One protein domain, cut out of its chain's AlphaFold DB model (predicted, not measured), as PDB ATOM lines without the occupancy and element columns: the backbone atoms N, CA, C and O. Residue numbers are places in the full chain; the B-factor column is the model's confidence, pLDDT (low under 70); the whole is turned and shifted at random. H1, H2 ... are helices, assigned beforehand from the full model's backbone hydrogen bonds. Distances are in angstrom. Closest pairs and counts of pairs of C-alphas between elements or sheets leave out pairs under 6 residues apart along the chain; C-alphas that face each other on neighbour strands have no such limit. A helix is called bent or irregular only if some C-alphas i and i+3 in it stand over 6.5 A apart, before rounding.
ATOM      1  N   THR A 863      10.639  20.202   3.323       92.00
ATOM      2  CA  THR A 863       9.731  19.243   2.685       92.00
ATOM      3  C   THR A 863       8.299  19.760   2.789       92.00
ATOM      4  O   THR A 863       7.659  19.987   1.769       92.00
ATOM      5  N   VAL A 864       7.851  20.113   3.997       92.00
ATOM      6  CA  VAL A 864       6.522  20.701   4.231       92.00
ATOM      7  C   VAL A 864       6.345  22.037   3.503       92.00
ATOM      8  O   VAL A 864       5.279  22.307   2.957       92.00
ATOM      9  N   LEU A 865       7.379  22.884   3.459       92.00
ATOM     10  CA  LEU A 865       7.339  24.152   2.724       92.00
ATOM     11  C   LEU A 865       7.090  23.931   1.228       92.00
ATOM     12  O   LEU A 865       6.245  24.600   0.637       92.00
ATOM     13  N   PHE A 866       7.816  22.999   0.611       94.12
ATOM     14  CA  PHE A 866       7.658  22.679  -0.806       94.12
ATOM     15  C   PHE A 866       6.340  21.942  -1.085       94.12
ATOM     16  O   PHE A 866       5.687  22.250  -2.081       94.12
ATOM     17  N   GLU A 867       5.896  21.051  -0.195       91.44
ATOM     18  CA  GLU A 867       4.578  20.403  -0.260       91.44
ATOM     19  C   GLU A 867       3.417  21.388  -0.116       91.44
ATOM     20  O   GLU A 867       2.383  21.202  -0.748       91.44
ATOM     21  N   TYR A 868       3.580  22.464   0.653       90.88
ATOM     22  CA  TYR A 868       2.588  23.534   0.721       90.88
ATOM     23  C   TYR A 868       2.600  24.383  -0.560       90.88
ATOM     24  O   TYR A 868       1.562  24.601  -1.184       90.88
ATOM     25  N   CYS A 869       3.781  24.825  -1.004       91.25
ATOM     26  CA  CYS A 869       3.916  25.690  -2.179       91.25
ATOM     27  C   CYS A 869       3.567  25.001  -3.505       91.25
ATOM     28  O   CYS A 869       3.215  25.692  -4.461       91.25
ATOM     29  N   ARG A 870       3.659  23.667  -3.605       90.25
ATOM     30  CA  ARG A 870       3.301  22.953  -4.847       90.25
ATOM     31  C   ARG A 870       1.804  23.054  -5.165       90.25
ATOM     32  O   ARG A 870       1.448  23.075  -6.342       90.25
ATOM     33  N   VAL A 871       0.949  23.168  -4.143       89.00
ATOM     34  CA  VAL A 871      -0.519  23.080  -4.252       89.00
ATOM     35  C   VAL A 871      -1.098  24.145  -5.185       89.00
ATOM     36  O   VAL A 871      -1.784  23.820  -6.155       89.00
ATOM     37  N   SER A 872      -0.815  25.422  -4.926       88.12
ATOM     38  CA  SER A 872      -1.415  26.541  -5.659       88.12
ATOM     39  C   SER A 872      -0.503  27.767  -5.699       88.12
ATOM     40  O   SER A 872       0.398  27.926  -4.874       88.12
ATOM     41  N   ASP A 873      -0.760  28.666  -6.649       89.44
ATOM     42  CA  ASP A 873      -0.031  29.938  -6.743       89.44
ATOM     43  C   ASP A 873      -0.336  30.847  -5.537       89.44
ATOM     44  O   ASP A 873       0.557  31.519  -5.029       89.44
ATOM     45  N   SER A 874      -1.552  30.767  -4.985       85.69
ATOM     46  CA  SER A 874      -1.938  31.433  -3.731       85.69
ATOM     47  C   SER A 874      -1.105  30.953  -2.532       85.69
ATOM     48  O   SER A 874      -0.650  31.761  -1.717       85.69
ATOM     49  N   ALA A 875      -0.844  29.642  -2.431       86.94
ATOM     50  CA  ALA A 875       0.010  29.082  -1.384       86.94
ATOM     51  C   ALA A 875       1.460  29.573  -1.516       86.94
ATOM     52  O   ALA A 875       2.069  29.983  -0.521       86.94
ATOM     53  N   LEU A 876       1.987  29.598  -2.747       91.25
ATOM     54  CA  LEU A 876       3.301  30.162  -3.054       91.25
ATOM     55  C   LEU A 876       3.390  31.635  -2.631       91.25
ATOM     56  O   LEU A 876       4.282  31.994  -1.863       91.25
ATOM     57  N   GLU A 877       2.464  32.484  -3.083       89.44
ATOM     58  CA  GLU A 877       2.428  33.912  -2.737       89.44
ATOM     59  C   GLU A 877       2.366  34.125  -1.218       89.44
ATOM     60  O   GLU A 877       3.155  34.892  -0.661       89.44
ATOM     61  N   CYS A 878       1.505  33.370  -0.526       85.69
ATOM     62  CA  CYS A 878       1.369  33.407   0.930       85.69
ATOM     63  C   CYS A 878       2.701  33.128   1.646       85.69
ATOM     64  O   CYS A 878       3.058  33.828   2.599       85.69
ATOM     65  N   VAL A 879       3.458  32.129   1.181       87.88
ATOM     66  CA  VAL A 879       4.783  31.809   1.728       87.88
ATOM     67  C   VAL A 879       5.786  32.915   1.424       87.88
ATOM     68  O   VAL A 879       6.474  33.367   2.340       87.88
ATOM     69  N   LEU A 880       5.867  33.381   0.176       88.94
ATOM     70  CA  LEU A 880       6.830  34.410  -0.234       88.94
ATOM     71  C   LEU A 880       6.639  35.723   0.546       88.94
ATOM     72  O   LEU A 880       7.620  36.349   0.958       88.94
ATOM     73  N   GLU A 881       5.392  36.117   0.814       86.69
ATOM     74  CA  GLU A 881       5.072  37.302   1.618       86.69
ATOM     75  C   GLU A 881       5.452  37.147   3.098       86.69
ATOM     76  O   GLU A 881       5.870  38.111   3.744       86.69
ATOM     77  N   ARG A 882       5.308  35.938   3.654       85.50
ATOM     78  CA  ARG A 882       5.347  35.694   5.110       85.50
ATOM     79  C   ARG A 882       6.601  34.984   5.599       85.50
ATOM     80  O   ARG A 882       6.706  34.704   6.796       85.50
ATOM     81  N   PHE A 883       7.539  34.698   4.705       88.25
ATOM     82  CA  PHE A 883       8.757  33.971   5.025       88.25
ATOM     83  C   PHE A 883       9.672  34.745   5.992       88.25
ATOM     84  O   PHE A 883      10.039  35.900   5.738       88.25
ATOM     85  N   VAL A 884      10.112  34.073   7.059       83.31
ATOM     86  CA  VAL A 884      11.019  34.574   8.100       83.31
ATOM     87  C   VAL A 884      12.195  33.607   8.271       83.31
ATOM     88  O   VAL A 884      12.049  32.520   8.821       83.31
ATOM     89  N   SER A 885      13.395  34.027   7.868       72.75
ATOM     90  CA  SER A 885      14.614  33.201   7.928       72.75
ATOM     91  C   SER A 885      15.193  33.022   9.339       72.75
ATOM     92  O   SER A 885      15.882  32.042   9.604       72.75
ATOM     93  N   ASN A 886      14.907  33.937  10.272       67.50
ATOM     94  CA  ASN A 886      15.591  34.031  11.576       67.50
ATOM     95  C   ASN A 886      15.278  32.897  12.573       67.50
ATOM     96  O   ASN A 886      15.815  32.892  13.679       67.50
ATOM     97  N   LYS A 887      14.364  31.989  12.229       67.06
ATOM     98  CA  LYS A 887      13.842  30.934  13.110       67.06
ATOM     99  C   LYS A 887      14.321  29.525  12.731       67.06
ATOM    100  O   LYS A 887      13.959  28.570  13.415       67.06
ATOM    101  N   LEU A 888      15.110  29.387  11.663       76.12
ATOM    102  CA  LEU A 888      15.652  28.104  11.216       76.12
ATOM    103  C   LEU A 888      16.789  27.637  12.150       76.12
ATOM    104  O   LEU A 888      17.753  28.380  12.342       76.12
ATOM    105  N   PRO A 889      16.702  26.434  12.742       66.00
ATOM    106  CA  PRO A 889      17.801  25.842  13.493       66.00
ATOM    107  C   PRO A 889      18.827  25.219  12.533       66.00
ATOM    108  O   PRO A 889      18.448  24.507  11.609       66.00
ATOM    109  N   GLY A 890      20.119  25.452  12.775       71.12
ATOM    110  CA  GLY A 890      21.213  24.795  12.045       71.12
ATOM    111  C   GLY A 890      22.231  25.756  11.430       71.12
ATOM    112  O   GLY A 890      22.011  26.964  11.347       71.12
ATOM    113  N   ASP A 891      23.374  25.202  11.027       78.00
ATOM    114  CA  ASP A 891      24.379  25.904  10.222       78.00
ATOM    115  C   ASP A 891      23.865  26.058   8.773       78.00
ATOM    116  O   ASP A 891      23.165  25.161   8.296       78.00
ATOM    117  N   PRO A 892      24.189  27.136   8.030       74.88
ATOM    118  CA  PRO A 892      23.673  27.331   6.674       74.88
ATOM    119  C   PRO A 892      24.003  26.189   5.696       74.88
ATOM    120  O   PRO A 892      23.261  25.961   4.742       74.88
ATOM    121  N   GLU A 893      25.078  25.440   5.946       76.56
ATOM    122  CA  GLU A 893      25.429  24.242   5.178       76.56
ATOM    123  C   GLU A 893      24.447  23.081   5.415       76.56
ATOM    124  O   GLU A 893      24.025  22.415   4.468       76.56
ATOM    125  N   ASP A 894      24.025  22.878   6.666       82.69
ATOM    126  CA  ASP A 894      23.016  21.878   7.038       82.69
ATOM    127  C   ASP A 894      21.651  22.234   6.431       82.69
ATOM    128  O   ASP A 894      20.943  21.380   5.899       82.69
ATOM    129  N   ILE A 895      21.324  23.531   6.394       85.12
ATOM    130  CA  ILE A 895      20.132  24.045   5.708       85.12
ATOM    131  C   ILE A 895      20.166  23.691   4.215       85.12
ATOM    132  O   ILE A 895      19.156  23.228   3.684       85.12
ATOM    133  N   ARG A 896      21.312  23.848   3.532       85.25
ATOM    134  CA  ARG A 896      21.431  23.463   2.115       85.25
ATOM    135  C   ARG A 896      21.192  21.969   1.920       85.25
ATOM    136  O   ARG A 896      20.442  21.599   1.021       85.25
ATOM    137  N   ILE A 897      21.795  21.118   2.751       86.81
ATOM    138  CA  ILE A 897      21.614  19.660   2.666       86.81
ATOM    139  C   ILE A 897      20.135  19.296   2.820       86.81
ATOM    140  O   ILE A 897      19.626  18.491   2.039       86.81
ATOM    141  N   ARG A 898      19.424  19.930   3.760       88.75
ATOM    142  CA  ARG A 898      17.978  19.734   3.945       88.75
ATOM    143  C   ARG A 898      17.183  20.176   2.723       88.75
ATOM    144  O   ARG A 898      16.380  19.397   2.233       88.75
ATOM    145  N   VAL A 899      17.457  21.363   2.171       91.25
ATOM    146  CA  VAL A 899      16.812  21.847   0.936       91.25
ATOM    147  C   VAL A 899      17.023  20.865  -0.218       91.25
ATOM    148  O   VAL A 899      16.058  20.479  -0.870       91.25
ATOM    149  N   VAL A 900      18.262  20.424  -0.451       91.06
ATOM    150  CA  VAL A 900      18.592  19.451  -1.507       91.06
ATOM    151  C   VAL A 900      17.872  18.120  -1.277       91.06
ATOM    152  O   VAL A 900      17.326  17.551  -2.221       91.06
ATOM    153  N   THR A 901      17.817  17.648  -0.032       90.19
ATOM    154  CA  THR A 901      17.114  16.409   0.331       90.19
ATOM    155  C   THR A 901      15.609  16.530   0.101       90.19
ATOM    156  O   THR A 901      15.016  15.637  -0.497       90.19
ATOM    157  N   SER A 902      14.991  17.650   0.479       92.69
ATOM    158  CA  SER A 902      13.568  17.909   0.234       92.69
ATOM    159  C   SER A 902      13.245  18.031  -1.259       92.69
ATOM    160  O   SER A 902      12.233  17.503  -1.713       92.69
ATOM    161  N   LEU A 903      14.113  18.668  -2.056       93.31
ATOM    162  CA  LEU A 903      13.956  18.714  -3.516       93.31
ATOM    163  C   LEU A 903      14.025  17.316  -4.134       93.31
ATOM    164  O   LEU A 903      13.202  16.984  -4.984       93.31
ATOM    165  N   LEU A 904      14.970  16.492  -3.672       90.06
ATOM    166  CA  LEU A 904      15.113  15.103  -4.100       90.06
ATOM    167  C   LEU A 904      13.872  14.260  -3.768       90.06
ATOM    168  O   LEU A 904      13.526  13.383  -4.551       90.06
ATOM    169  N   GLN A 905      13.219  14.525  -2.635       86.88
ATOM    170  CA  GLN A 905      12.005  13.824  -2.214       86.88
ATOM    171  C   GLN A 905      10.754  14.269  -2.973       86.88
ATOM    172  O   GLN A 905       9.866  13.456  -3.168       86.88
ATOM    173  N   ILE A 906      10.654  15.536  -3.390       89.12
ATOM    174  CA  ILE A 906       9.388  16.096  -3.897       89.12
ATOM    175  C   ILE A 906       9.365  16.209  -5.419       89.12
ATOM    176  O   ILE A 906       8.387  15.816  -6.053       89.12
ATOM    177  N   LEU A 907      10.431  16.739  -6.027       89.38
ATOM    178  CA  LEU A 907      10.449  17.035  -7.462       89.38
ATOM    179  C   LEU A 907      10.188  15.813  -8.358       89.38
ATOM    180  O   LEU A 907       9.490  15.977  -9.364       89.38
ATOM    181  N   PRO A 908      10.659  14.592  -8.040       85.62
ATOM    182  CA  PRO A 908      10.332  13.415  -8.839       85.62
ATOM    183  C   PRO A 908       8.832  13.124  -8.962       85.62
ATOM    184  O   PRO A 908       8.460  12.470  -9.924       85.62
ATOM    185  N   HIS A 909       7.988  13.631  -8.056       81.62
ATOM    186  CA  HIS A 909       6.538  13.376  -8.002       81.62
ATOM    187  C   HIS A 909       5.685  14.595  -8.407       81.62
ATOM    188  O   HIS A 909       4.458  14.613  -8.250       81.62
ATOM    189  N   CYS A 910       6.334  15.650  -8.903       86.19
ATOM    190  CA  CYS A 910       5.695  16.909  -9.264       86.19
ATOM    191  C   CYS A 910       5.548  17.057 -10.776       86.19
ATOM    192  O   CYS A 910       6.495  16.797 -11.514       86.19
ATOM    193  N   THR A 911       4.396  17.556 -11.219       87.81
ATOM    194  CA  THR A 911       4.171  18.080 -12.580       87.81
ATOM    195  C   THR A 911       5.065  19.291 -12.862       87.81
ATOM    196  O   THR A 911       5.622  19.895 -11.940       87.81
ATOM    197  N   TRP A 912       5.158  19.722 -14.126       89.44
ATOM    198  CA  TRP A 912       5.929  20.926 -14.472       89.44
ATOM    199  C   TRP A 912       5.440  22.197 -13.749       89.44
ATOM    200  O   TRP A 912       6.243  23.011 -13.292       89.44
ATOM    201  N   LYS A 913       4.120  22.370 -13.592       89.38
ATOM    202  CA  LYS A 913       3.553  23.523 -12.864       89.38
ATOM    203  C   LYS A 913       3.974  23.530 -11.395       89.38
ATOM    204  O   LYS A 913       4.337  24.575 -10.862       89.38
ATOM    205  N   GLU A 914       3.952  22.363 -10.756       91.00
ATOM    206  CA  GLU A 914       4.402  22.190  -9.373       91.00
ATOM    207  C   GLU A 914       5.915  22.436  -9.240       91.00
ATOM    208  O   GLU A 914       6.336  23.143  -8.323       91.00
ATOM    209  N   TRP A 915       6.721  21.948 -10.195       92.62
ATOM    210  CA  TRP A 915       8.151  22.272 -10.302       92.62
ATOM    211  C   TRP A 915       8.379  23.778 -10.312       92.62
ATOM    212  O   TRP A 915       9.151  24.283  -9.502       92.62
ATOM    213  N   ASN A 916       7.686  24.508 -11.184       93.25
ATOM    214  CA  ASN A 916       7.862  25.951 -11.315       93.25
ATOM    215  C   ASN A 916       7.590  26.710 -10.013       93.25
ATOM    216  O   ASN A 916       8.354  27.615  -9.668       93.25
ATOM    217  N   ARG A 917       6.572  26.309  -9.243       94.69
ATOM    218  CA  ARG A 917       6.300  26.905  -7.925       94.69
ATOM    219  C   ARG A 917       7.426  26.627  -6.935       94.69
ATOM    220  O   ARG A 917       7.890  27.547  -6.265       94.69
ATOM    221  N   ILE A 918       7.914  25.388  -6.872       95.12
ATOM    222  CA  ILE A 918       9.028  25.011  -5.988       95.12
ATOM    223  C   ILE A 918      10.312  25.755  -6.384       95.12
ATOM    224  O   ILE A 918      10.993  26.315  -5.525       95.12
ATOM    225  N   LEU A 919      10.617  25.842  -7.681       93.56
ATOM    226  CA  LEU A 919      11.771  26.584  -8.189       93.56
ATOM    227  C   LEU A 919      11.679  28.078  -7.861       93.56
ATOM    228  O   LEU A 919      12.696  28.676  -7.508       93.56
ATOM    229  N   ALA A 920      10.483  28.672  -7.905       93.12
ATOM    230  CA  ALA A 920      10.268  30.052  -7.473       93.12
ATOM    231  C   ALA A 920      10.586  30.244  -5.977       93.12
ATOM    232  O   ALA A 920      11.243  31.223  -5.611       93.12
ATOM    233  N   VAL A 921      10.217  29.283  -5.116       93.19
ATOM    234  CA  VAL A 921      10.631  29.288  -3.697       93.19
ATOM    235  C   VAL A 921      12.152  29.194  -3.583       93.19
ATOM    236  O   VAL A 921      12.755  29.994  -2.873       93.19
ATOM    237  N   CYS A 922      12.802  28.271  -4.297       91.94
ATOM    238  CA  CYS A 922      14.262  28.139  -4.269       91.94
ATOM    239  C   CYS A 922      14.963  29.434  -4.687       91.94
ATOM    240  O   CYS A 922      15.860  29.900  -3.985       91.94
ATOM    241  N   GLN A 923      14.527  30.053  -5.785       89.50
ATOM    242  CA  GLN A 923      15.047  31.342  -6.244       89.50
ATOM    243  C   GLN A 923      14.874  32.433  -5.184       89.50
ATOM    244  O   GLN A 923      15.784  33.228  -4.960       89.50
ATOM    245  N   PHE A 924      13.738  32.460  -4.490       89.75
ATOM    246  CA  PHE A 924      13.503  33.401  -3.401       89.75
ATOM    247  C   PHE A 924      14.426  33.166  -2.196       89.75
ATOM    248  O   PHE A 924      14.979  34.124  -1.648       89.75
ATOM    249  N   LEU A 925      14.639  31.908  -1.797       88.94
ATOM    250  CA  LEU A 925      15.552  31.550  -0.705       88.94
ATOM    251  C   LEU A 925      17.008  31.921  -1.034       88.94
ATOM    252  O   LEU A 925      17.722  32.430  -0.165       88.94
ATOM    253  N   LEU A 926      17.419  31.726  -2.291       87.00
ATOM    254  CA  LEU A 926      18.728  32.128  -2.814       87.00
ATOM    255  C   LEU A 926      18.894  33.653  -2.809       87.00
ATOM    256  O   LEU A 926      19.848  34.161  -2.213       87.00
ATOM    257  N   LYS A 927      17.906  34.394  -3.337       85.06
ATOM    258  CA  LYS A 927      17.865  35.869  -3.304       85.06
ATOM    259  C   LYS A 927      17.991  36.422  -1.883       85.06
ATOM    260  O   LYS A 927      18.674  37.418  -1.659       85.06
ATOM    261  N   ARG A 928      17.357  35.766  -0.905       83.62
ATOM    262  CA  ARG A 928      17.431  36.138   0.519       83.62
ATOM    263  C   ARG A 928      18.657  35.594   1.257       83.62
ATOM    264  O   ARG A 928      18.788  35.867   2.449       83.62
ATOM    265  N   ARG A 929      19.552  34.865   0.579       82.38
ATOM    266  CA  ARG A 929      20.782  34.288   1.150       82.38
ATOM    267  C   ARG A 929      20.520  33.409   2.380       82.38
ATOM    268  O   ARG A 929      21.291  33.428   3.334       82.38
ATOM    269  N   VAL A 930      19.422  32.644   2.365       82.69
ATOM    270  CA  VAL A 930      19.032  31.760   3.484       82.69
ATOM    271  C   VAL A 930      20.056  30.641   3.699       82.69
ATOM    272  O   VAL A 930      20.300  30.236   4.832       82.69
ATOM    273  N   PHE A 931      20.685  30.175   2.622       79.94
ATOM    274  CA  PHE A 931      21.787  29.220   2.646       79.94
ATOM    275  C   PHE A 931      22.840  29.597   1.589       79.94
ATOM    276  O   PHE A 931      22.505  30.227   0.581       79.94
ATOM    277  N   PRO A 932      24.122  29.249   1.802       68.94
ATOM    278  CA  PRO A 932      25.181  29.451   0.829       68.94
ATOM    279  C   PRO A 932      25.107  28.397  -0.276       68.94
ATOM    280  O   PRO A 932      24.913  27.213  -0.009       68.94
ATOM    281  N   VAL A 933      25.347  28.811  -1.519       63.19
ATOM    282  CA  VAL A 933      25.610  27.885  -2.625       63.19
ATOM    283  C   VAL A 933      27.121  27.712  -2.742       63.19
ATOM    284  O   VAL A 933      27.834  28.651  -3.097       63.19
ATOM    285  N   CYS A 934      27.636  26.530  -2.396       56.22
ATOM    286  CA  CYS A 934      29.060  26.234  -2.529       56.22
ATOM    287  C   CYS A 934      29.382  25.708  -3.930       56.22
ATOM    288  O   CYS A 934      28.810  24.728  -4.390       56.22
ATOM    289  N   SER A 935      30.401  26.295  -4.563       50.50
ATOM    290  CA  SER A 935      31.052  25.760  -5.761       50.50
ATOM    291  C   SER A 935      31.930  24.549  -5.403       50.50
ATOM    292  O   SER A 935      33.161  24.625  -5.464       50.50
ATOM    293  N   SER A 936      31.334  23.444  -4.962       41.06
ATOM    294  CA  SER A 936      32.067  22.266  -4.468       41.06
ATOM    295  C   SER A 936      32.927  21.582  -5.549       41.06
ATOM    296  O   SER A 936      33.924  20.953  -5.208       41.06
ATOM    297  N   ASN A 937      32.655  21.795  -6.849       44.06
ATOM    298  CA  ASN A 937      33.345  21.106  -7.958       44.06
ATOM    299  C   ASN A 937      34.088  22.019  -8.968       44.06
ATOM    300  O   ASN A 937      34.176  21.742 -10.175       44.06
ATOM    301  N   GLY A 938      34.696  23.105  -8.474       44.16
ATOM    302  CA  GLY A 938      35.679  23.897  -9.232       44.16
ATOM    303  C   GLY A 938      35.103  24.729 -10.388       44.16
ATOM    304  O   GLY A 938      35.836  25.075 -11.315       44.16
ATOM    305  N   VAL A 939      33.804  25.032 -10.350       47.53
ATOM    306  CA  VAL A 939      33.136  26.007 -11.226       47.53
ATOM    307  C   VAL A 939      32.667  27.149 -10.324       47.53
ATOM    308  O   VAL A 939      31.621  27.063  -9.698       47.53
ATOM    309  N   SER A 940      33.483  28.188 -10.160       45.72
ATOM    310  CA  SER A 940      33.141  29.338  -9.315       45.72
ATOM    311  C   SER A 940      32.044  30.187  -9.971       45.72
ATOM    312  O   SER A 940      32.267  30.697 -11.073       45.72
ATOM    313  N   CYS A 941      30.882  30.370  -9.331       46.81
ATOM    314  CA  CYS A 941      29.959  31.437  -9.743       46.81
ATOM    315  C   CYS A 941      30.671  32.788  -9.528       46.81
ATOM    316  O   CYS A 941      31.329  33.001  -8.509       46.81
ATOM    317  N   LEU A 942      30.649  33.638 -10.553       52.50
ATOM    318  CA  LEU A 942      31.304  34.951 -10.563       52.50
ATOM    319  C   LEU A 942      30.454  35.979  -9.817       52.50
ATOM    320  O   LEU A 942      29.256  35.798  -9.701       52.50
ATOM    321  N   GLU A 943      31.042  37.094  -9.390       48.72
ATOM    322  CA  GLU A 943      30.274  38.280  -8.990       48.72
ATOM    323  C   GLU A 943      29.596  38.882 -10.240       48.72
ATOM    324  O   GLU A 943      30.192  39.682 -10.961       48.72
ATOM    325  N   ALA A 944      28.390  38.411 -10.566       52.12
ATOM    326  CA  ALA A 944      27.527  38.956 -11.616       52.12
ATOM    327  C   ALA A 944      26.461  39.898 -11.019       52.12
ATOM    328  O   ALA A 944      26.318  39.977  -9.799       52.12
ATOM    329  N   GLU A 945      25.716  40.617 -11.868       56.62
ATOM    330  CA  GLU A 945      24.523  41.367 -11.438       56.62
ATOM    331  C   GLU A 945      23.528  40.433 -10.726       56.62
ATOM    332  O   GLU A 945      23.456  39.244 -11.050       56.62
ATOM    333  N   ASP A 946      22.769  40.960  -9.755       62.22
ATOM    334  CA  ASP A 946      21.989  40.150  -8.804       62.22
ATOM    335  C   ASP A 946      21.113  39.084  -9.488       62.22
ATOM    336  O   ASP A 946      21.108  37.930  -9.060       62.22
ATOM    337  N   ASP A 947      20.405  39.409 -10.573       63.62
ATOM    338  CA  ASP A 947      19.520  38.449 -11.256       63.62
ATOM    339  C   ASP A 947      20.276  37.343 -12.016       63.62
ATOM    340  O   ASP A 947      19.869  36.181 -11.977       63.62
ATOM    341  N   ASP A 948      21.414  37.661 -12.628       70.31
ATOM    342  CA  ASP A 948      22.265  36.704 -13.347       70.31
ATOM    343  C   ASP A 948      22.982  35.742 -12.382       70.31
ATOM    344  O   ASP A 948      23.176  34.555 -12.677       70.31
ATOM    345  N   GLN A 949      23.325  36.230 -11.190       74.62
ATOM    346  CA  GLN A 949      23.901  35.409 -10.132       74.62
ATOM    347  C   GLN A 949      22.899  34.374  -9.598       74.62
ATOM    348  O   GLN A 949      23.265  33.216  -9.378       74.62
ATOM    349  N   ASN A 950      21.621  34.742  -9.480       79.38
ATOM    350  CA  ASN A 950      20.565  33.816  -9.057       79.38
ATOM    351  C   ASN A 950      20.375  32.647 -10.038       79.38
ATOM    352  O   ASN A 950      20.106  31.525  -9.610       79.38
ATOM    353  N   VAL A 951      20.554  32.877 -11.345       84.00
ATOM    354  CA  VAL A 951      20.495  31.813 -12.366       84.00
ATOM    355  C   VAL A 951      21.637  30.805 -12.182       84.00
ATOM    356  O   VAL A 951      21.409  29.593 -12.242       84.00
ATOM    357  N   CYS A 952      22.860  31.284 -11.917       83.19
ATOM    358  CA  CYS A 952      24.013  30.419 -11.624       83.19
ATOM    359  C   CYS A 952      23.776  29.582 -10.360       83.19
ATOM    360  O   CYS A 952      24.011  28.372 -10.355       83.19
ATOM    361  N   GLU A 953      23.269  30.225  -9.309       85.62
ATOM    362  CA  GLU A 953      23.014  29.614  -8.004       85.62
ATOM    363  C   GLU A 953      21.900  28.564  -8.054       85.62
ATOM    364  O   GLU A 953      22.076  27.467  -7.525       85.62
ATOM    365  N   LEU A 954      20.803  28.838  -8.765       89.12
ATOM    366  CA  LEU A 954      19.741  27.858  -8.992       89.12
ATOM    367  C   LEU A 954      20.253  26.650  -9.782       89.12
ATOM    368  O   LEU A 954      19.964  25.508  -9.431       89.12
ATOM    369  N   SER A 955      21.044  26.890 -10.832       89.75
ATOM    370  CA  SER A 955      21.645  25.812 -11.621       89.75
ATOM    371  C   SER A 955      22.586  24.940 -10.784       89.75
ATOM    372  O   SER A 955      22.625  23.730 -10.995       89.75
ATOM    373  N   SER A 956      23.314  25.529  -9.833       88.19
ATOM    374  CA  SER A 956      24.159  24.783  -8.895       88.19
ATOM    375  C   SER A 956      23.331  23.985  -7.885       88.19
ATOM    376  O   SER A 956      23.652  22.835  -7.619       88.19
ATOM    377  N   LEU A 957      22.240  24.548  -7.356       90.19
ATOM    378  CA  LEU A 957      21.349  23.835  -6.434       90.19
ATOM    379  C   LEU A 957      20.708  22.606  -7.099       90.19
ATOM    380  O   LEU A 957      20.637  21.531  -6.506       90.19
ATOM    381  N   LEU A 958      20.269  22.753  -8.352       91.94
ATOM    382  CA  LEU A 958      19.748  21.634  -9.135       91.94
ATOM    383  C   LEU A 958      20.832  20.592  -9.427       91.94
ATOM    384  O   LEU A 958      20.535  19.401  -9.442       91.94
ATOM    385  N   LEU A 959      22.084  21.014  -9.626       91.12
ATOM    386  CA  LEU A 959      23.195  20.079  -9.755       91.12
ATOM    387  C   LEU A 959      23.386  19.255  -8.475       91.12
ATOM    388  O   LEU A 959      23.468  18.034  -8.575       91.12
ATOM    389  N   ASP A 960      23.385  19.891  -7.300       89.94
ATOM    390  CA  ASP A 960      23.504  19.203  -6.007       89.94
ATOM    391  C   ASP A 960      22.380  18.164  -5.820       89.94
ATOM    392  O   ASP A 960      22.622  17.042  -5.372       89.94
ATOM    393  N   MET A 961      21.149  18.493  -6.232       92.50
ATOM    394  CA  MET A 961      20.022  17.550  -6.234       92.50
ATOM    395  C   MET A 961      20.253  16.368  -7.183       92.50
ATOM    396  O   MET A 961      19.998  15.220  -6.817       92.50
ATOM    397  N   MET A 962      20.771  16.616  -8.389       92.12
ATOM    398  CA  MET A 962      21.096  15.555  -9.349       92.12
ATOM    399  C   MET A 962      22.244  14.663  -8.853       92.12
ATOM    400  O   MET A 962      22.226  13.450  -9.071       92.12
ATOM    401  N   GLU A 963      23.229  15.233  -8.157       90.38
ATOM    402  CA  GLU A 963      24.287  14.475  -7.483       90.38
ATOM    403  C   GLU A 963      23.718  13.608  -6.347       90.38
ATOM    404  O   GLU A 963      24.095  12.440  -6.221       90.38
ATOM    405  N   ALA A 964      22.762  14.128  -5.571       90.25
ATOM    406  CA  ALA A 964      22.079  13.376  -4.520       90.25
ATOM    407  C   ALA A 964      21.205  12.237  -5.081       90.25
ATOM    408  O   ALA A 964      21.216  11.129  -4.538       90.25
ATOM    409  N   LEU A 965      20.528  12.449  -6.217       89.44
ATOM    410  CA  LEU A 965      19.746  11.419  -6.920       89.44
ATOM    411  C   LEU A 965      20.616  10.237  -7.381       89.44
ATOM    412  O   LEU A 965      20.158   9.097  -7.429       89.44
ATOM    413  N   ARG A 966      21.896  10.486  -7.676       87.62
ATOM    414  CA  ARG A 966      22.886   9.452  -8.025       87.62
ATOM    415  C   ARG A 966      23.316   8.599  -6.824       87.62
ATOM    416  O   ARG A 966      23.949   7.559  -7.014       87.62
ATOM    417  N   SER A 967      23.038   9.034  -5.595       86.88
ATOM    418  CA  SER A 967      23.459   8.328  -4.386       86.88
ATOM    419  C   SER A 967      23.002   6.861  -4.404       86.88
ATOM    420  O   SER A 967      21.865   6.580  -4.795       86.88
ATOM    421  N   PRO A 968      23.827   5.907  -3.929       82.88
ATOM    422  CA  PRO A 968      23.414   4.512  -3.774       82.88
ATOM    423  C   PRO A 968      22.114   4.351  -2.976       82.88
ATOM    424  O   PRO A 968      21.351   3.426  -3.243       82.88
ATOM    425  N   SER A 969      21.829   5.276  -2.054       80.81
ATOM    426  CA  SER A 969      20.599   5.297  -1.255       80.81
ATOM    427  C   SER A 969      19.324   5.498  -2.081       80.81
ATOM    428  O   SER A 969      18.249   5.134  -1.618       80.81
ATOM    429  N   CYS A 970      19.431   6.046  -3.293       83.12
ATOM    430  CA  CYS A 970      18.296   6.295  -4.180       83.12
ATOM    431  C   CYS A 970      18.136   5.201  -5.243       83.12
ATOM    432  O   CYS A 970      17.137   5.171  -5.949       83.12
ATOM    433  N   SER A 971      19.097   4.279  -5.362       78.44
ATOM    434  CA  SER A 971      19.128   3.274  -6.437       78.44
ATOM    435  C   SER A 971      17.936   2.310  -6.446       78.44
ATOM    436  O   SER A 971      17.639   1.734  -7.491       78.44
ATOM    437  N   SER A 972      17.245   2.148  -5.314       77.44
ATOM    438  CA  SER A 972      16.049   1.309  -5.196       77.44
ATOM    439  C   SER A 972      14.807   1.907  -5.865       77.44
ATOM    440  O   SER A 972      13.933   1.142  -6.261       77.44
ATOM    441  N   TRP A 973      14.727   3.235  -6.007       79.69
ATOM    442  CA  TRP A 973      13.544   3.933  -6.532       79.69
ATOM    443  C   TRP A 973      13.857   4.887  -7.703       79.69
ATOM    444  O   TRP A 973      13.032   5.079  -8.589       79.69
ATOM    445  N   ALA A 974      15.069   5.439  -7.802       80.69
ATOM    446  CA  ALA A 974      15.496   6.309  -8.900       80.69
ATOM    447  C   ALA A 974      15.854   5.501 -10.164       80.69
ATOM    448  O   ALA A 974      17.009   5.439 -10.598       80.69
ATOM    449  N   THR A 975      14.855   4.845 -10.753       80.62
ATOM    450  CA  THR A 975      14.996   4.055 -11.987       80.62
ATOM    451  C   THR A 975      15.369   4.934 -13.189       80.62
ATOM    452  O   THR A 975      15.177   6.153 -13.152       80.62
ATOM    453  N   PRO A 976      15.855   4.357 -14.306       79.25
ATOM    454  CA  PRO A 976      16.126   5.120 -15.528       79.25
ATOM    455  C   PRO A 976      14.948   5.981 -16.019       79.25
ATOM    456  O   PRO A 976      15.175   7.025 -16.623       79.25
ATOM    457  N   HIS A 977      13.705   5.584 -15.729       76.25
ATOM    458  CA  HIS A 977      12.492   6.325 -16.083       76.25
ATOM    459  C   HIS A 977      12.289   7.564 -15.207       76.25
ATOM    460  O   HIS A 977      12.025   8.644 -15.731       76.25
ATOM    461  N   VAL A 978      12.506   7.435 -13.894       81.75
ATOM    462  CA  VAL A 978      12.530   8.583 -12.975       81.75
ATOM    463  C   VAL A 978      13.623   9.567 -13.396       81.75
ATOM    464  O   VAL A 978      13.383  10.769 -13.458       81.75
ATOM    465  N   TRP A 979      14.798   9.067 -13.792       87.00
ATOM    466  CA  TRP A 979      15.864   9.905 -14.351       87.00
ATOM    467  C   TRP A 979      15.442  10.643 -15.621       87.00
ATOM    468  O   TRP A 979      15.695  11.840 -15.722       87.00
ATOM    469  N   LEU A 980      14.800   9.961 -16.573       85.81
ATOM    470  CA  LEU A 980      14.284  10.587 -17.796       85.81
ATOM    471  C   LEU A 980      13.270  11.692 -17.480       85.81
ATOM    472  O   LEU A 980      13.344  12.774 -18.064       85.81
ATOM    473  N   TYR A 981      12.361  11.436 -16.537       85.31
ATOM    474  CA  TYR A 981      11.353  12.392 -16.086       85.31
ATOM    475  C   TYR A 981      11.976  13.631 -15.429       85.31
ATOM    476  O   TYR A 981      11.747  14.760 -15.864       85.31
ATOM    477  N   VAL A 982      12.845  13.430 -14.436       89.25
ATOM    478  CA  VAL A 982      13.538  14.523 -13.741       89.25
ATOM    479  C   VAL A 982      14.425  15.311 -14.710       89.25
ATOM    480  O   VAL A 982      14.476  16.536 -14.638       89.25
ATOM    481  N   ILE A 983      15.089  14.644 -15.664       91.25
ATOM    482  CA  ILE A 983      15.923  15.310 -16.675       91.25
ATOM    483  C   ILE A 983      15.092  16.146 -17.646       91.25
ATOM    484  O   ILE A 983      15.527  17.245 -17.996       91.25
ATOM    485  N   LYS A 984      13.905  15.681 -18.054       90.06
ATOM    486  CA  LYS A 984      12.972  16.464 -18.879       90.06
ATOM    487  C   LYS A 984      12.673  17.809 -18.210       90.06
ATOM    488  O   LYS A 984      12.872  18.850 -18.836       90.06
ATOM    489  N   HIS A 985      12.277  17.797 -16.938       90.94
ATOM    490  CA  HIS A 985      11.957  19.019 -16.191       90.94
ATOM    491  C   HIS A 985      13.193  19.857 -15.853       90.94
ATOM    492  O   HIS A 985      13.163  21.073 -16.013       90.94
ATOM    493  N   TYR A 986      14.324  19.232 -15.513       93.19
ATOM    494  CA  TYR A 986      15.606  19.924 -15.350       93.19
ATOM    495  C   TYR A 986      16.001  20.695 -16.617       93.19
ATOM    496  O   TYR A 986      16.390  21.859 -16.548       93.19
ATOM    497  N   ILE A 987      15.859  20.082 -17.797       91.81
ATOM    498  CA  ILE A 987      16.137  20.738 -19.080       91.81
ATOM    499  C   ILE A 987      15.217  21.941 -19.286       91.81
ATOM    500  O   ILE A 987      15.694  22.991 -19.724       91.81
ATOM    501  N   THR A 988      13.922  21.803 -18.994       92.06
ATOM    502  CA  THR A 988      12.959  22.907 -19.109       92.06
ATOM    503  C   THR A 988      13.313  24.046 -18.150       92.06
ATOM    504  O   THR A 988      13.421  25.187 -18.594       92.06
ATOM    505  N   ALA A 989      13.650  23.738 -16.893       91.88
ATOM    506  CA  ALA A 989      14.069  24.717 -15.889       91.88
ATOM    507  C   ALA A 989      15.306  25.508 -16.322       91.88
ATOM    508  O   ALA A 989      15.331  26.734 -16.234       91.88
ATOM    509  N   ILE A 990      16.323  24.826 -16.856       90.94
ATOM    510  CA  ILE A 990      17.531  25.490 -17.358       90.94
ATOM    511  C   ILE A 990      17.233  26.346 -18.598       90.94
ATOM    512  O   ILE A 990      17.796  27.431 -18.739       90.94
ATOM    513  N   LYS A 991      16.350  25.897 -19.500       89.06
ATOM    514  CA  LYS A 991      15.946  26.692 -20.673       89.06
ATOM    515  C   LYS A 991      15.217  27.972 -20.278       89.06
ATOM    516  O   LYS A 991      15.505  29.011 -20.862       89.06
ATOM    517  N   GLU A 992      14.295  27.894 -19.321       88.31
ATOM    518  CA  GLU A 992      13.539  29.057 -18.842       88.31
ATOM    519  C   GLU A 992      14.422  30.022 -18.041       88.31
ATOM    520  O   GLU A 992      14.302  31.236 -18.195       88.31
ATOM    521  N   ALA A 993      15.365  29.498 -17.250       84.88
ATOM    522  CA  ALA A 993      16.286  30.317 -16.469       84.88
ATOM    523  C   ALA A 993      17.310  31.079 -17.335       84.88
ATOM    524  O   ALA A 993      17.699  32.191 -16.986       84.88
ATOM    525  N   VAL A 994      17.756  30.507 -18.463       84.94
ATOM    526  CA  VAL A 994      18.743  31.144 -19.354       84.94
ATOM    527  C   VAL A 994      18.048  31.763 -20.576       84.94
ATOM    528  O   VAL A 994      17.813  31.095 -21.589       84.94
ATOM    529  N   ASN A 995      17.789  33.069 -20.536       79.31
ATOM    530  CA  ASN A 995      17.161  33.830 -21.626       79.31
ATOM    531  C   ASN A 995      18.203  34.502 -22.556       79.31
ATOM    532  O   ASN A 995      19.406  34.296 -22.416       79.31
ATOM    533  N   GLU A 996      17.761  35.242 -23.583       69.94
ATOM    534  CA  GLU A 996      18.669  35.909 -24.542       69.94
ATOM    535  C   GLU A 996      19.546  37.005 -23.914       69.94
ATOM    536  O   GLU A 996      20.607  37.316 -24.455       69.94
ATOM    537  N   ASN A 997      19.132  37.544 -22.766       70.81
ATOM    538  CA  ASN A 997      19.810  38.628 -22.060       70.81
ATOM    539  C   ASN A 997      20.776  38.129 -20.973       70.81
ATOM    540  O   ASN A 997      21.525  38.932 -20.426       70.81
ATOM    541  N   THR A 998      20.783  36.827 -20.665       79.38
ATOM    542  CA  THR A 998      21.661  36.241 -19.644       79.38
ATOM    543  C   THR A 998      23.136  36.397 -20.021       79.38
ATOM    544  O   THR A 998      23.549  36.067 -21.140       79.38
ATOM    545  N   ASN A 999      23.964  36.840 -19.070       81.81
ATOM    546  CA  ASN A 999      25.394  37.028 -19.291       81.81
ATOM    547  C   ASN A 999      26.084  35.745 -19.791       81.81
ATOM    548  O   ASN A 999      25.855  34.627 -19.315       81.81
ATOM    549  N   ALA A1000      26.985  35.908 -20.762       81.12
ATOM    550  CA  ALA A1000      27.742  34.821 -21.376       81.12
ATOM    551  C   ALA A1000      28.553  33.989 -20.360       81.12
ATOM    552  O   ALA A1000      28.689  32.776 -20.523       81.12
ATOM    553  N   MET A1001      29.060  34.607 -19.287       79.25
ATOM    554  CA  MET A1001      29.793  33.907 -18.223       79.25
ATOM    555  C   MET A1001      28.883  33.078 -17.310       79.25
ATOM    556  O   MET A1001      29.283  31.998 -16.861       79.25
ATOM    557  N   VAL A1002      27.651  33.533 -17.074       81.38
ATOM    558  CA  VAL A1002      26.623  32.739 -16.384       81.38
ATOM    559  C   VAL A1002      26.209  31.568 -17.265       81.38
ATOM    560  O   VAL A1002      26.232  30.426 -16.813       81.38
ATOM    561  N   THR A1003      25.985  31.819 -18.559       85.06
ATOM    562  CA  THR A1003      25.710  30.776 -19.559       85.06
ATOM    563  C   THR A1003      26.813  29.709 -19.587       85.06
ATOM    564  O   THR A1003      26.517  28.515 -19.605       85.06
ATOM    565  N   ALA A1004      28.093  30.102 -19.517       83.50
ATOM    566  CA  ALA A1004      29.214  29.162 -19.425       83.50
ATOM    567  C   ALA A1004      29.244  28.357 -18.118       83.50
ATOM    568  O   ALA A1004      29.689  27.209 -18.121       83.50
ATOM    569  N   SER A1005      28.783  28.935 -17.008       84.31
ATOM    570  CA  SER A1005      28.725  28.247 -15.712       84.31
ATOM    571  C   SER A1005      27.582  27.234 -15.670       84.31
ATOM    572  O   SER A1005      27.820  26.075 -15.339       84.31
ATOM    573  N   VAL A1006      26.391  27.618 -16.138       87.94
ATOM    574  CA  VAL A1006      25.241  26.714 -16.318       87.94
ATOM    575  C   VAL A1006      25.587  25.568 -17.275       87.94
ATOM    576  O   VAL A1006      25.304  24.405 -16.992       87.94
ATOM    577  N   PHE A1007      26.280  25.865 -18.379       89.00
ATOM    578  CA  PHE A1007      26.807  24.843 -19.286       89.00
ATOM    579  C   PHE A1007      27.794  23.891 -18.587       89.00
ATOM    580  O   PHE A1007      27.787  22.686 -18.844       89.00
ATOM    581  N   GLY A1008      28.627  24.413 -17.683       87.25
ATOM    582  CA  GLY A1008      29.525  23.616 -16.849       87.25
ATOM    583  C   GLY A1008      28.780  22.637 -15.941       87.25
ATOM    584  O   GLY A1008      29.133  21.457 -15.907       87.25
ATOM    585  N   HIS A1009      27.720  23.094 -15.267       88.81
ATOM    586  CA  HIS A1009      26.854  22.239 -14.446       88.81
ATOM    587  C   HIS A1009      26.153  21.170 -15.296       88.81
ATOM    588  O   HIS A1009      26.179  19.989 -14.952       88.81
ATOM    589  N   LEU A1010      25.623  21.548 -16.463       90.50
ATOM    590  CA  LEU A1010      25.009  20.621 -17.417       90.50
ATOM    591  C   LEU A1010      25.985  19.527 -17.876       90.50
ATOM    592  O   LEU A1010      25.648  18.343 -17.852       90.50
ATOM    593  N   CYS A1011      27.218  19.904 -18.231       89.06
ATOM    594  CA  CYS A1011      28.271  18.945 -18.562       89.06
ATOM    595  C   CYS A1011      28.588  18.021 -17.382       89.06
ATOM    596  O   CYS A1011      28.914  16.858 -17.608       89.06
ATOM    597  N   HIS A1012      28.498  18.512 -16.140       88.75
ATOM    598  CA  HIS A1012      28.717  17.686 -14.957       88.75
ATOM    599  C   HIS A1012      27.632  16.618 -14.804       88.75
ATOM    600  O   HIS A1012      27.976  15.442 -14.682       88.75
ATOM    601  N   VAL A1013      26.352  16.986 -14.941       90.44
ATOM    602  CA  VAL A1013      25.224  16.033 -14.938       90.44
ATOM    603  C   VAL A1013      25.419  14.943 -15.997       90.44
ATOM    604  O   VAL A1013      25.276  13.754 -15.714       90.44
ATOM    605  N   MET A1014      25.853  15.314 -17.207       90.50
ATOM    606  CA  MET A1014      26.131  14.359 -18.290       90.50
ATOM    607  C   MET A1014      27.241  13.340 -17.973       90.50
ATOM    608  O   MET A1014      27.366  12.346 -18.687       90.50
ATOM    609  N   THR A1015      28.073  13.560 -16.947       89.00
ATOM    610  CA  THR A1015      29.116  12.589 -16.565       89.00
ATOM    611  C   THR A1015      28.575  11.385 -15.801       89.00
ATOM    612  O   THR A1015      29.238  10.347 -15.779       89.00
ATOM    613  N   PHE A1016      27.394  11.512 -15.190       88.81
ATOM    614  CA  PHE A1016      26.823  10.480 -14.326       88.81
ATOM    615  C   PHE A1016      25.362  10.128 -14.619       88.81
ATOM    616  O   PHE A1016      24.899   9.103 -14.121       88.81
ATOM    617  N   ALA A1017      24.647  10.929 -15.411       88.44
ATOM    618  CA  ALA A1017      23.295  10.600 -15.846       88.44
ATOM    619  C   ALA A1017      23.260   9.271 -16.640       88.44
ATOM    620  O   ALA A1017      24.211   8.968 -17.373       88.44
ATOM    621  N   PRO A1018      22.169   8.486 -16.548       87.50
ATOM    622  CA  PRO A1018      22.002   7.269 -17.338       87.50
ATOM    623  C   PRO A1018      22.083   7.533 -18.846       87.50
ATOM    624  O   PRO A1018      21.636   8.573 -19.333       87.50
ATOM    625  N   VAL A1019      22.588   6.552 -19.605       85.06
ATOM    626  CA  VAL A1019      22.815   6.675 -21.060       85.06
ATOM    627  C   VAL A1019      21.555   7.112 -21.814       85.06
ATOM    628  O   VAL A1019      21.647   7.963 -22.692       85.06
ATOM    629  N   ALA A1020      20.382   6.605 -21.418       82.94
ATOM    630  CA  ALA A1020      19.091   6.939 -22.026       82.94
ATOM    631  C   ALA A1020      18.751   8.443 -21.994       82.94
ATOM    632  O   ALA A1020      17.973   8.919 -22.812       82.94
ATOM    633  N   CYS A1021      19.337   9.207 -21.068       85.25
ATOM    634  CA  CYS A1021      19.039  10.627 -20.883       85.25
ATOM    635  C   CYS A1021      20.049  11.559 -21.579       85.25
ATOM    636  O   CYS A1021      19.820  12.768 -21.677       85.25
ATOM    637  N   LEU A1022      21.190  11.022 -22.029       87.31
ATOM    638  CA  LEU A1022      22.318  11.832 -22.497       87.31
ATOM    639  C   LEU A1022      21.995  12.629 -23.762       87.31
ATOM    640  O   LEU A1022      22.489  13.747 -23.893       87.31
ATOM    641  N   ASP A1023      21.152  12.101 -24.650       85.75
ATOM    642  CA  ASP A1023      20.790  12.774 -25.901       85.75
ATOM    643  C   ASP A1023      20.035  14.087 -25.643       85.75
ATOM    644  O   ASP A1023      20.354  15.116 -26.240       85.75
ATOM    645  N   GLN A1024      19.087  14.099 -24.698       87.94
ATOM    646  CA  GLN A1024      18.318  15.305 -24.365       87.94
ATOM    647  C   GLN A1024      19.210  16.386 -23.730       87.94
ATOM    648  O   GLN A1024      19.141  17.563 -24.103       87.94
ATOM    649  N   LEU A1025      20.103  15.985 -22.818       90.06
ATOM    650  CA  LEU A1025      21.088  16.880 -22.198       90.06
ATOM    651  C   LEU A1025      22.102  17.409 -23.223       90.06
ATOM    652  O   LEU A1025      22.510  18.573 -23.165       90.06
ATOM    653  N   PHE A1026      22.488  16.579 -24.193       89.56
ATOM    654  CA  PHE A1026      23.381  16.958 -25.282       89.56
ATOM    655  C   PHE A1026      22.742  17.995 -26.217       89.56
ATOM    656  O   PHE A1026      23.397  18.974 -26.573       89.56
ATOM    657  N   VAL A1027      21.455  17.849 -26.555       89.12
ATOM    658  CA  VAL A1027      20.712  18.848 -27.345       89.12
ATOM    659  C   VAL A1027      20.664  20.200 -26.627       89.12
ATOM    660  O   VAL A1027      20.931  21.232 -27.244       89.12
ATOM    661  N   LEU A1028      20.388  20.219 -25.318       90.06
ATOM    662  CA  LEU A1028      20.445  21.461 -24.537       90.06
ATOM    663  C   LEU A1028      21.862  22.062 -24.527       90.06
ATOM    664  O   LEU A1028      22.022  23.267 -24.717       90.06
ATOM    665  N   SER A1029      22.887  21.223 -24.366       89.12
ATOM    666  CA  SER A1029      24.295  21.639 -24.386       89.12
ATOM    667  C   SER A1029      24.673  22.305 -25.710       89.12
ATOM    668  O   SER A1029      25.332  23.345 -25.711       89.12
ATOM    669  N   LEU A1030      24.220  21.747 -26.838       87.62
ATOM    670  CA  LEU A1030      24.408  22.343 -28.161       87.62
ATOM    671  C   LEU A1030      23.741  23.714 -28.255       87.62
ATOM    672  O   LEU A1030      24.396  24.664 -28.679       87.62
ATOM    673  N   ASN A1031      22.487  23.829 -27.808       86.06
ATOM    674  CA  ASN A1031      21.747  25.091 -27.840       86.06
ATOM    675  C   ASN A1031      22.470  26.201 -27.067       86.06
ATOM    676  O   ASN A1031      22.566  27.321 -27.566       86.06
ATOM    677  N   LEU A1032      23.019  25.890 -25.885       85.38
ATOM    678  CA  LEU A1032      23.768  26.850 -25.067       85.38
ATOM    679  C   LEU A1032      25.090  27.285 -25.725       85.38
ATOM    680  O   LEU A1032      25.433  28.463 -25.673       85.38
ATOM    681  N   VAL A1033      25.803  26.365 -26.384       84.56
ATOM    682  CA  VAL A1033      27.072  26.646 -27.092       84.56
ATOM    683  C   VAL A1033      26.867  27.483 -28.360       84.56
ATOM    684  O   VAL A1033      27.764  28.218 -28.773       84.56
ATOM    685  N   THR A1034      25.696  27.388 -28.990       79.88
ATOM    686  CA  THR A1034      25.370  28.129 -30.219       79.88
ATOM    687  C   THR A1034      24.776  29.520 -29.982       79.88
ATOM    688  O   THR A1034      24.387  30.175 -30.947       79.88
ATOM    689  N   ARG A1035      24.668  29.992 -28.730       78.12
ATOM    690  CA  ARG A1035      24.070  31.308 -28.449       78.12
ATOM    691  C   ARG A1035      24.975  32.462 -28.916       78.12
ATOM    692  O   ARG A1035      26.188  32.387 -28.722       78.12
ATOM    693  N   PRO A1036      24.408  33.576 -29.430       63.75
ATOM    694  CA  PRO A1036      25.183  34.716 -29.942       63.75
ATOM    695  C   PRO A1036      26.096  35.393 -28.907       63.75
ATOM    696  O   PRO A1036      27.113  35.986 -29.265       63.75
ATOM    697  N   SER A1037      25.751  35.304 -27.618       66.44
ATOM    698  CA  SER A1037      26.524  35.873 -26.507       66.44
ATOM    699  C   SER A1037      27.845  35.130 -26.236       66.44
ATOM    700  O   SER A1037      28.723  35.656 -25.553       66.44
ATOM    701  N   VAL A1038      28.043  33.938 -26.814       65.75
ATOM    702  CA  VAL A1038      29.230  33.082 -26.641       65.75
ATOM    703  C   VAL A1038      30.280  33.391 -27.720       65.75
ATOM    704  O   VAL A1038      30.546  32.582 -28.602       65.75
ATOM    705  N   SER A1039      30.873  34.584 -27.671       66.19
ATOM    706  CA  SER A1039      31.939  35.014 -28.605       66.19
ATOM    707  C   SER A1039      33.218  35.500 -27.908       66.19
ATOM    708  O   SER A1039      34.267  35.644 -28.536       66.19
ATOM    709  N   SER A1040      33.171  35.708 -26.588       74.50
ATOM    710  CA  SER A1040      34.345  36.089 -25.795       74.50
ATOM    711  C   SER A1040      35.323  34.918 -25.627       74.50
ATOM    712  O   SER A1040      34.927  33.797 -25.297       74.50
ATOM    713  N   SER A1041      36.621  35.193 -25.793       73.44
ATOM    714  CA  SER A1041      37.708  34.215 -25.634       73.44
ATOM    715  C   SER A1041      37.682  33.515 -24.267       73.44
ATOM    716  O   SER A1041      37.900  32.305 -24.196       73.44
ATOM    717  N   ASP A1042      37.366  34.246 -23.194       75.44
ATOM    718  CA  ASP A1042      37.368  33.711 -21.825       75.44
ATOM    719  C   ASP A1042      36.187  32.760 -21.574       75.44
ATOM    720  O   ASP A1042      36.330  31.720 -20.925       75.44
ATOM    721  N   VAL A1043      35.026  33.075 -22.158       79.06
ATOM    722  CA  VAL A1043      33.814  32.238 -22.118       79.06
ATOM    723  C   VAL A1043      34.066  30.924 -22.862       79.06
ATOM    724  O   VAL A1043      33.761  29.843 -22.350       79.06
ATOM    725  N   ILE A1044      34.682  31.007 -24.044       80.94
ATOM    726  CA  ILE A1044      35.021  29.847 -24.877       80.94
ATOM    727  C   ILE A1044      35.999  28.916 -24.149       80.94
ATOM    728  O   ILE A1044      35.776  27.705 -24.116       80.94
ATOM    729  N   GLU A1045      37.064  29.439 -23.534       81.25
ATOM    730  CA  GLU A1045      38.019  28.610 -22.780       81.25
ATOM    731  C   GLU A1045      37.365  27.916 -21.573       81.25
ATOM    732  O   GLU A1045      37.593  26.724 -21.334       81.25
ATOM    733  N   ARG A1046      36.467  28.602 -20.860       80.50
ATOM    734  CA  ARG A1046      35.715  28.010 -19.743       80.50
ATOM    735  C   ARG A1046      34.785  26.878 -20.193       80.50
ATOM    736  O   ARG A1046      34.730  25.826 -19.546       80.50
ATOM    737  N   MET A1047      34.101  27.043 -21.325       84.62
ATOM    738  CA  MET A1047      33.276  25.981 -21.909       84.62
ATOM    739  C   MET A1047      34.125  24.789 -22.377       84.62
ATOM    740  O   MET A1047      33.763  23.645 -22.099       84.62
ATOM    741  N   LYS A1048      35.301  25.015 -22.985       84.81
ATOM    742  CA  LYS A1048      36.237  23.930 -23.358       84.81
ATOM    743  C   LYS A1048      36.682  23.102 -22.156       84.81
ATOM    744  O   LYS A1048      36.697  21.872 -22.233       84.81
ATOM    745  N   MET A1049      37.018  23.754 -21.040       84.12
ATOM    746  CA  MET A1049      37.384  23.051 -19.805       84.12
ATOM    747  C   MET A1049      36.262  22.129 -19.315       84.12
ATOM    748  O   MET A1049      36.543  21.030 -18.840       84.12
ATOM    749  N   SER A1050      35.004  22.542 -19.480       84.88
ATOM    750  CA  SER A1050      33.832  21.744 -19.106       84.88
ATOM    751  C   SER A1050      33.602  20.568 -20.063       84.88
ATOM    752  O   SER A1050      33.406  19.442 -19.608       84.88
ATOM    753  N   ILE A1051      33.739  20.779 -21.381       86.94
ATOM    754  CA  ILE A1051      33.610  19.714 -22.398       86.94
ATOM    755  C   ILE A1051      34.640  18.600 -22.169       86.94
ATOM    756  O   ILE A1051      34.328  17.413 -22.294       86.94
ATOM    757  N   ASN A1052      35.864  18.955 -21.770       83.88
ATOM    758  CA  ASN A1052      36.922  17.980 -21.504       83.88
ATOM    759  C   ASN A1052      36.572  16.983 -20.382       83.88
ATOM    760  O   ASN A1052      37.101  15.867 -20.396       83.88
ATOM    761  N   ARG A1053      35.652  17.338 -19.470       81.19
ATOM    762  CA  ARG A1053      35.188  16.482 -18.363       81.19
ATOM    763  C   ARG A1053      34.205  15.387 -18.791       81.19
ATOM    764  O   ARG A1053      34.013  14.438 -18.039       81.19
ATOM    765  N   LEU A1054      33.599  15.482 -19.979       83.88
ATOM    766  CA  LEU A1054      32.622  14.494 -20.454       83.88
ATOM    767  C   LEU A1054      33.252  13.096 -20.614       83.88
ATOM    768  O   LEU A1054      34.454  12.956 -20.819       83.88
ATOM    769  N   SER A1055      32.462  12.030 -20.555       78.88
ATOM    770  CA  SER A1055      32.954  10.661 -20.796       78.88
ATOM    771  C   SER A1055      32.862  10.263 -22.280       78.88
ATOM    772  O   SER A1055      33.758   9.603 -22.805       78.88
ATOM    773  N   SER A1056      31.826  10.727 -22.990       83.12
ATOM    774  CA  SER A1056      31.577  10.426 -24.410       83.12
ATOM    775  C   SER A1056      32.494  11.211 -25.357       83.12
ATOM    776  O   SER A1056      32.442  12.440 -25.423       83.12
ATOM    777  N   GLN A1057      33.294  10.495 -26.156       81.50
ATOM    778  CA  GLN A1057      34.149  11.095 -27.192       81.50
ATOM    779  C   GLN A1057      33.340  11.728 -28.333       81.50
ATOM    780  O   GLN A1057      33.757  12.739 -28.897       81.50
ATOM    781  N   VAL A1058      32.160  11.179 -28.638       83.12
ATOM    782  CA  VAL A1058      31.265  11.702 -29.681       83.12
ATOM    783  C   VAL A1058      30.690  13.056 -29.259       83.12
ATOM    784  O   VAL A1058      30.785  14.024 -30.013       83.12
ATOM    785  N   HIS A1059      30.182  13.162 -28.023       85.50
ATOM    786  CA  HIS A1059      29.656  14.427 -27.495       85.50
ATOM    787  C   HIS A1059      30.751  15.491 -27.385       85.50
ATOM    788  O   HIS A1059      30.530  16.644 -27.758       85.50
ATOM    789  N   LYS A1060      31.959  15.097 -26.954       85.69
ATOM    790  CA  LYS A1060      33.134  15.978 -26.930       85.69
ATOM    791  C   LYS A1060      33.451  16.557 -28.300       85.69
ATOM    792  O   LYS A1060      33.556  17.772 -28.432       85.69
ATOM    793  N   ALA A1061      33.613  15.699 -29.307       84.88
ATOM    794  CA  ALA A1061      33.992  16.127 -30.649       84.88
ATOM    795  C   ALA A1061      32.958  17.095 -31.245       84.88
ATOM    796  O   ALA A1061      33.336  18.138 -31.778       84.88
ATOM    797  N   ALA A1062      31.668  16.796 -31.084       85.88
ATOM    798  CA  ALA A1062      30.584  17.620 -31.609       85.88
ATOM    799  C   ALA A1062      30.461  18.987 -30.905       85.88
ATOM    800  O   ALA A1062      30.376  20.013 -31.584       85.88
ATOM    801  N   LEU A1063      30.513  19.033 -29.564       86.94
ATOM    802  CA  LEU A1063      30.474  20.298 -28.814       86.94
ATOM    803  C   LEU A1063      31.718  21.151 -29.084       86.94
ATOM    804  O   LEU A1063      31.592  22.352 -29.302       86.94
ATOM    805  N   MET A1064      32.910  20.541 -29.153       84.88
ATOM    806  CA  MET A1064      34.146  21.253 -29.510       84.88
ATOM    807  C   MET A1064      34.096  21.809 -30.935       84.88
ATOM    808  O   MET A1064      34.533  22.934 -31.169       84.88
ATOM    809  N   GLN A1065      33.565  21.044 -31.895       85.19
ATOM    810  CA  GLN A1065      33.400  21.507 -33.271       85.19
ATOM    811  C   GLN A1065      32.464  22.717 -33.335       85.19
ATOM    812  O   GLN A1065      32.808  23.707 -33.975       85.19
ATOM    813  N   LYS A1066      31.314  22.659 -32.654       84.06
ATOM    814  CA  LYS A1066      30.345  23.762 -32.618       84.06
ATOM    815  C   LYS A1066      30.881  24.994 -31.899       84.06
ATOM    816  O   LYS A1066      30.795  26.082 -32.449       84.06
ATOM    817  N   LEU A1067      31.531  24.825 -30.750       82.25
ATOM    818  CA  LEU A1067      32.139  25.928 -30.002       82.25
ATOM    819  C   LEU A1067      33.242  26.641 -30.807       82.25
ATOM    820  O   LEU A1067      33.389  27.855 -30.719       82.25
ATOM    821  N   ASN A1068      34.002  25.904 -31.625       79.44
ATOM    822  CA  ASN A1068      35.003  26.491 -32.521       79.44
ATOM    823  C   ASN A1068      34.393  27.189 -33.753       79.44
ATOM    824  O   ASN A1068      35.081  28.002 -34.364       79.44
ATOM    825  N   GLN A1069      33.146  26.871 -34.127       74.56
ATOM    826  CA  GLN A1069      32.396  27.548 -35.197       74.56
ATOM    827  C   GLN A1069      31.737  28.853 -34.727       74.56
ATOM    828  O   GLN A1069      31.447  29.697 -35.563       74.56
ATOM    829  N   SER A1070      31.528  29.024 -33.417       63.97
ATOM    830  CA  SER A1070      31.002  30.255 -32.801       63.97
ATOM    831  C   SER A1070      32.047  31.384 -32.664       63.97
ATOM    832  O   SER A1070      31.755  32.403 -32.042       63.97
ATOM    833  N   LYS A1071      33.266  31.194 -33.196       56.69
ATOM    834  CA  LYS A1071      34.370  32.171 -33.180       56.69
ATOM    835  C   LYS A1071      34.251  33.259 -34.236       56.69
ATOM    836  O   LYS A1071      33.833  32.936 -35.370       56.69
TER     837      LYS A1071
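What this domain is: This is residues 863 to 1071 of the 1071 residues of the protein "Gem-associated protein 4" of Stylophora pistillata (UniProt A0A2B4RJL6). Five successive helix pairs, from H1 with H2 to H9 with H10, are stacked along the longest axis like a short solenoid two helices deep. The last three pairs, H5 to H10, form a well-aligned up-and-down bundle; H3 and H4 cross H5 steeply, and H1 and H2 cap the end away from H10. The class is all helix: 209 printed residues with ten named helices, H1 to H10 in chain order, and no named strand. The whole is compact, with a radius of gyration of the C-alphas of 17.1 A and spans of 50 by 40 by 30 A.

How they stand to each other: Start at H1, residues 863 to 871, and H2, residues 873 to 882, which touch only at the corner; their closest C-alphas, of Cys 869 and Leu 876, are 4.6 A apart. H3, residues 892 to 909, touches H1 with residues 899 to 906 alone, closest at the C-alphas of Thr 863 and Ser 902, 4.7 A. H4, residues 912 to 927, touches H2 with residues 917 to 924 alone, closest at the C-alphas of Leu 876 and Arg 917, 6.6 A, at a shallow tilt of 13 degrees. Next find H5, residues 946 to 965: its residues 950 to 954 alone touch H4, closest at the C-alphas of Gln 923 and Leu 954, 6.5 A, at a steep tilt of 61 degrees. H5, H6 (residues 976 to 993), H7 (1000 to 1013), H8 (1019 to 1033), H9 (1041 to 1051) and H10 (1057 to 1069) make the bundle, up and down, each running against the one before. H5 and H6 are a hairpin that only just touches, with 3 pairs of C-alphas within 8 A, the closest Val 951 and Ala 993, 6.1 A. H7 touches H5, closest at the C-alphas of Cys 952 and Val 1002, 5.9 A, and H9, closest at those of Gly 1008 and Ser 1050, 5.2 A. H8 touches H6, closest at the C-alphas of Leu 980 and Cys 1021, 5.7 A, and H10, closest at those of Val 1033 and Leu 1067, 5.9 A. Every O i to N i+4 pair is within hydrogen-bond range in H2, H4, H5, H6, H7, H9 and H10, against 4 of 5 in H1, 12 of 14 in H3 and 9 of 11 in H8.

Where its parts are: Find C-alpha 863 at (9.731, 19.243, 2.685), where H1 begins. H5, the longest helix, runs 28.9 A from C-alpha 946 at (21.989, 40.150, -8.804); H3 spans 26.5 A and H6 25.2 A. H3 is irregular, but only just, with C-alphas 905 and 908 6.8 A apart, and H8 is irregular, with C-alphas 1020 and 1023 7.2 A apart. H10 ends at C-alpha 1069, (32.396, 27.548, -35.197).

The domain as a whole: The C-alphas farthest apart, of Lys 887 and Gln 1069, are 51.9 A apart. The printed part has no cut; H4 to H5, residues 928 to 945, is a long link. Mean pLDDT of the printed part is 82.4, with 26 residues under 70, among them 932 to 947.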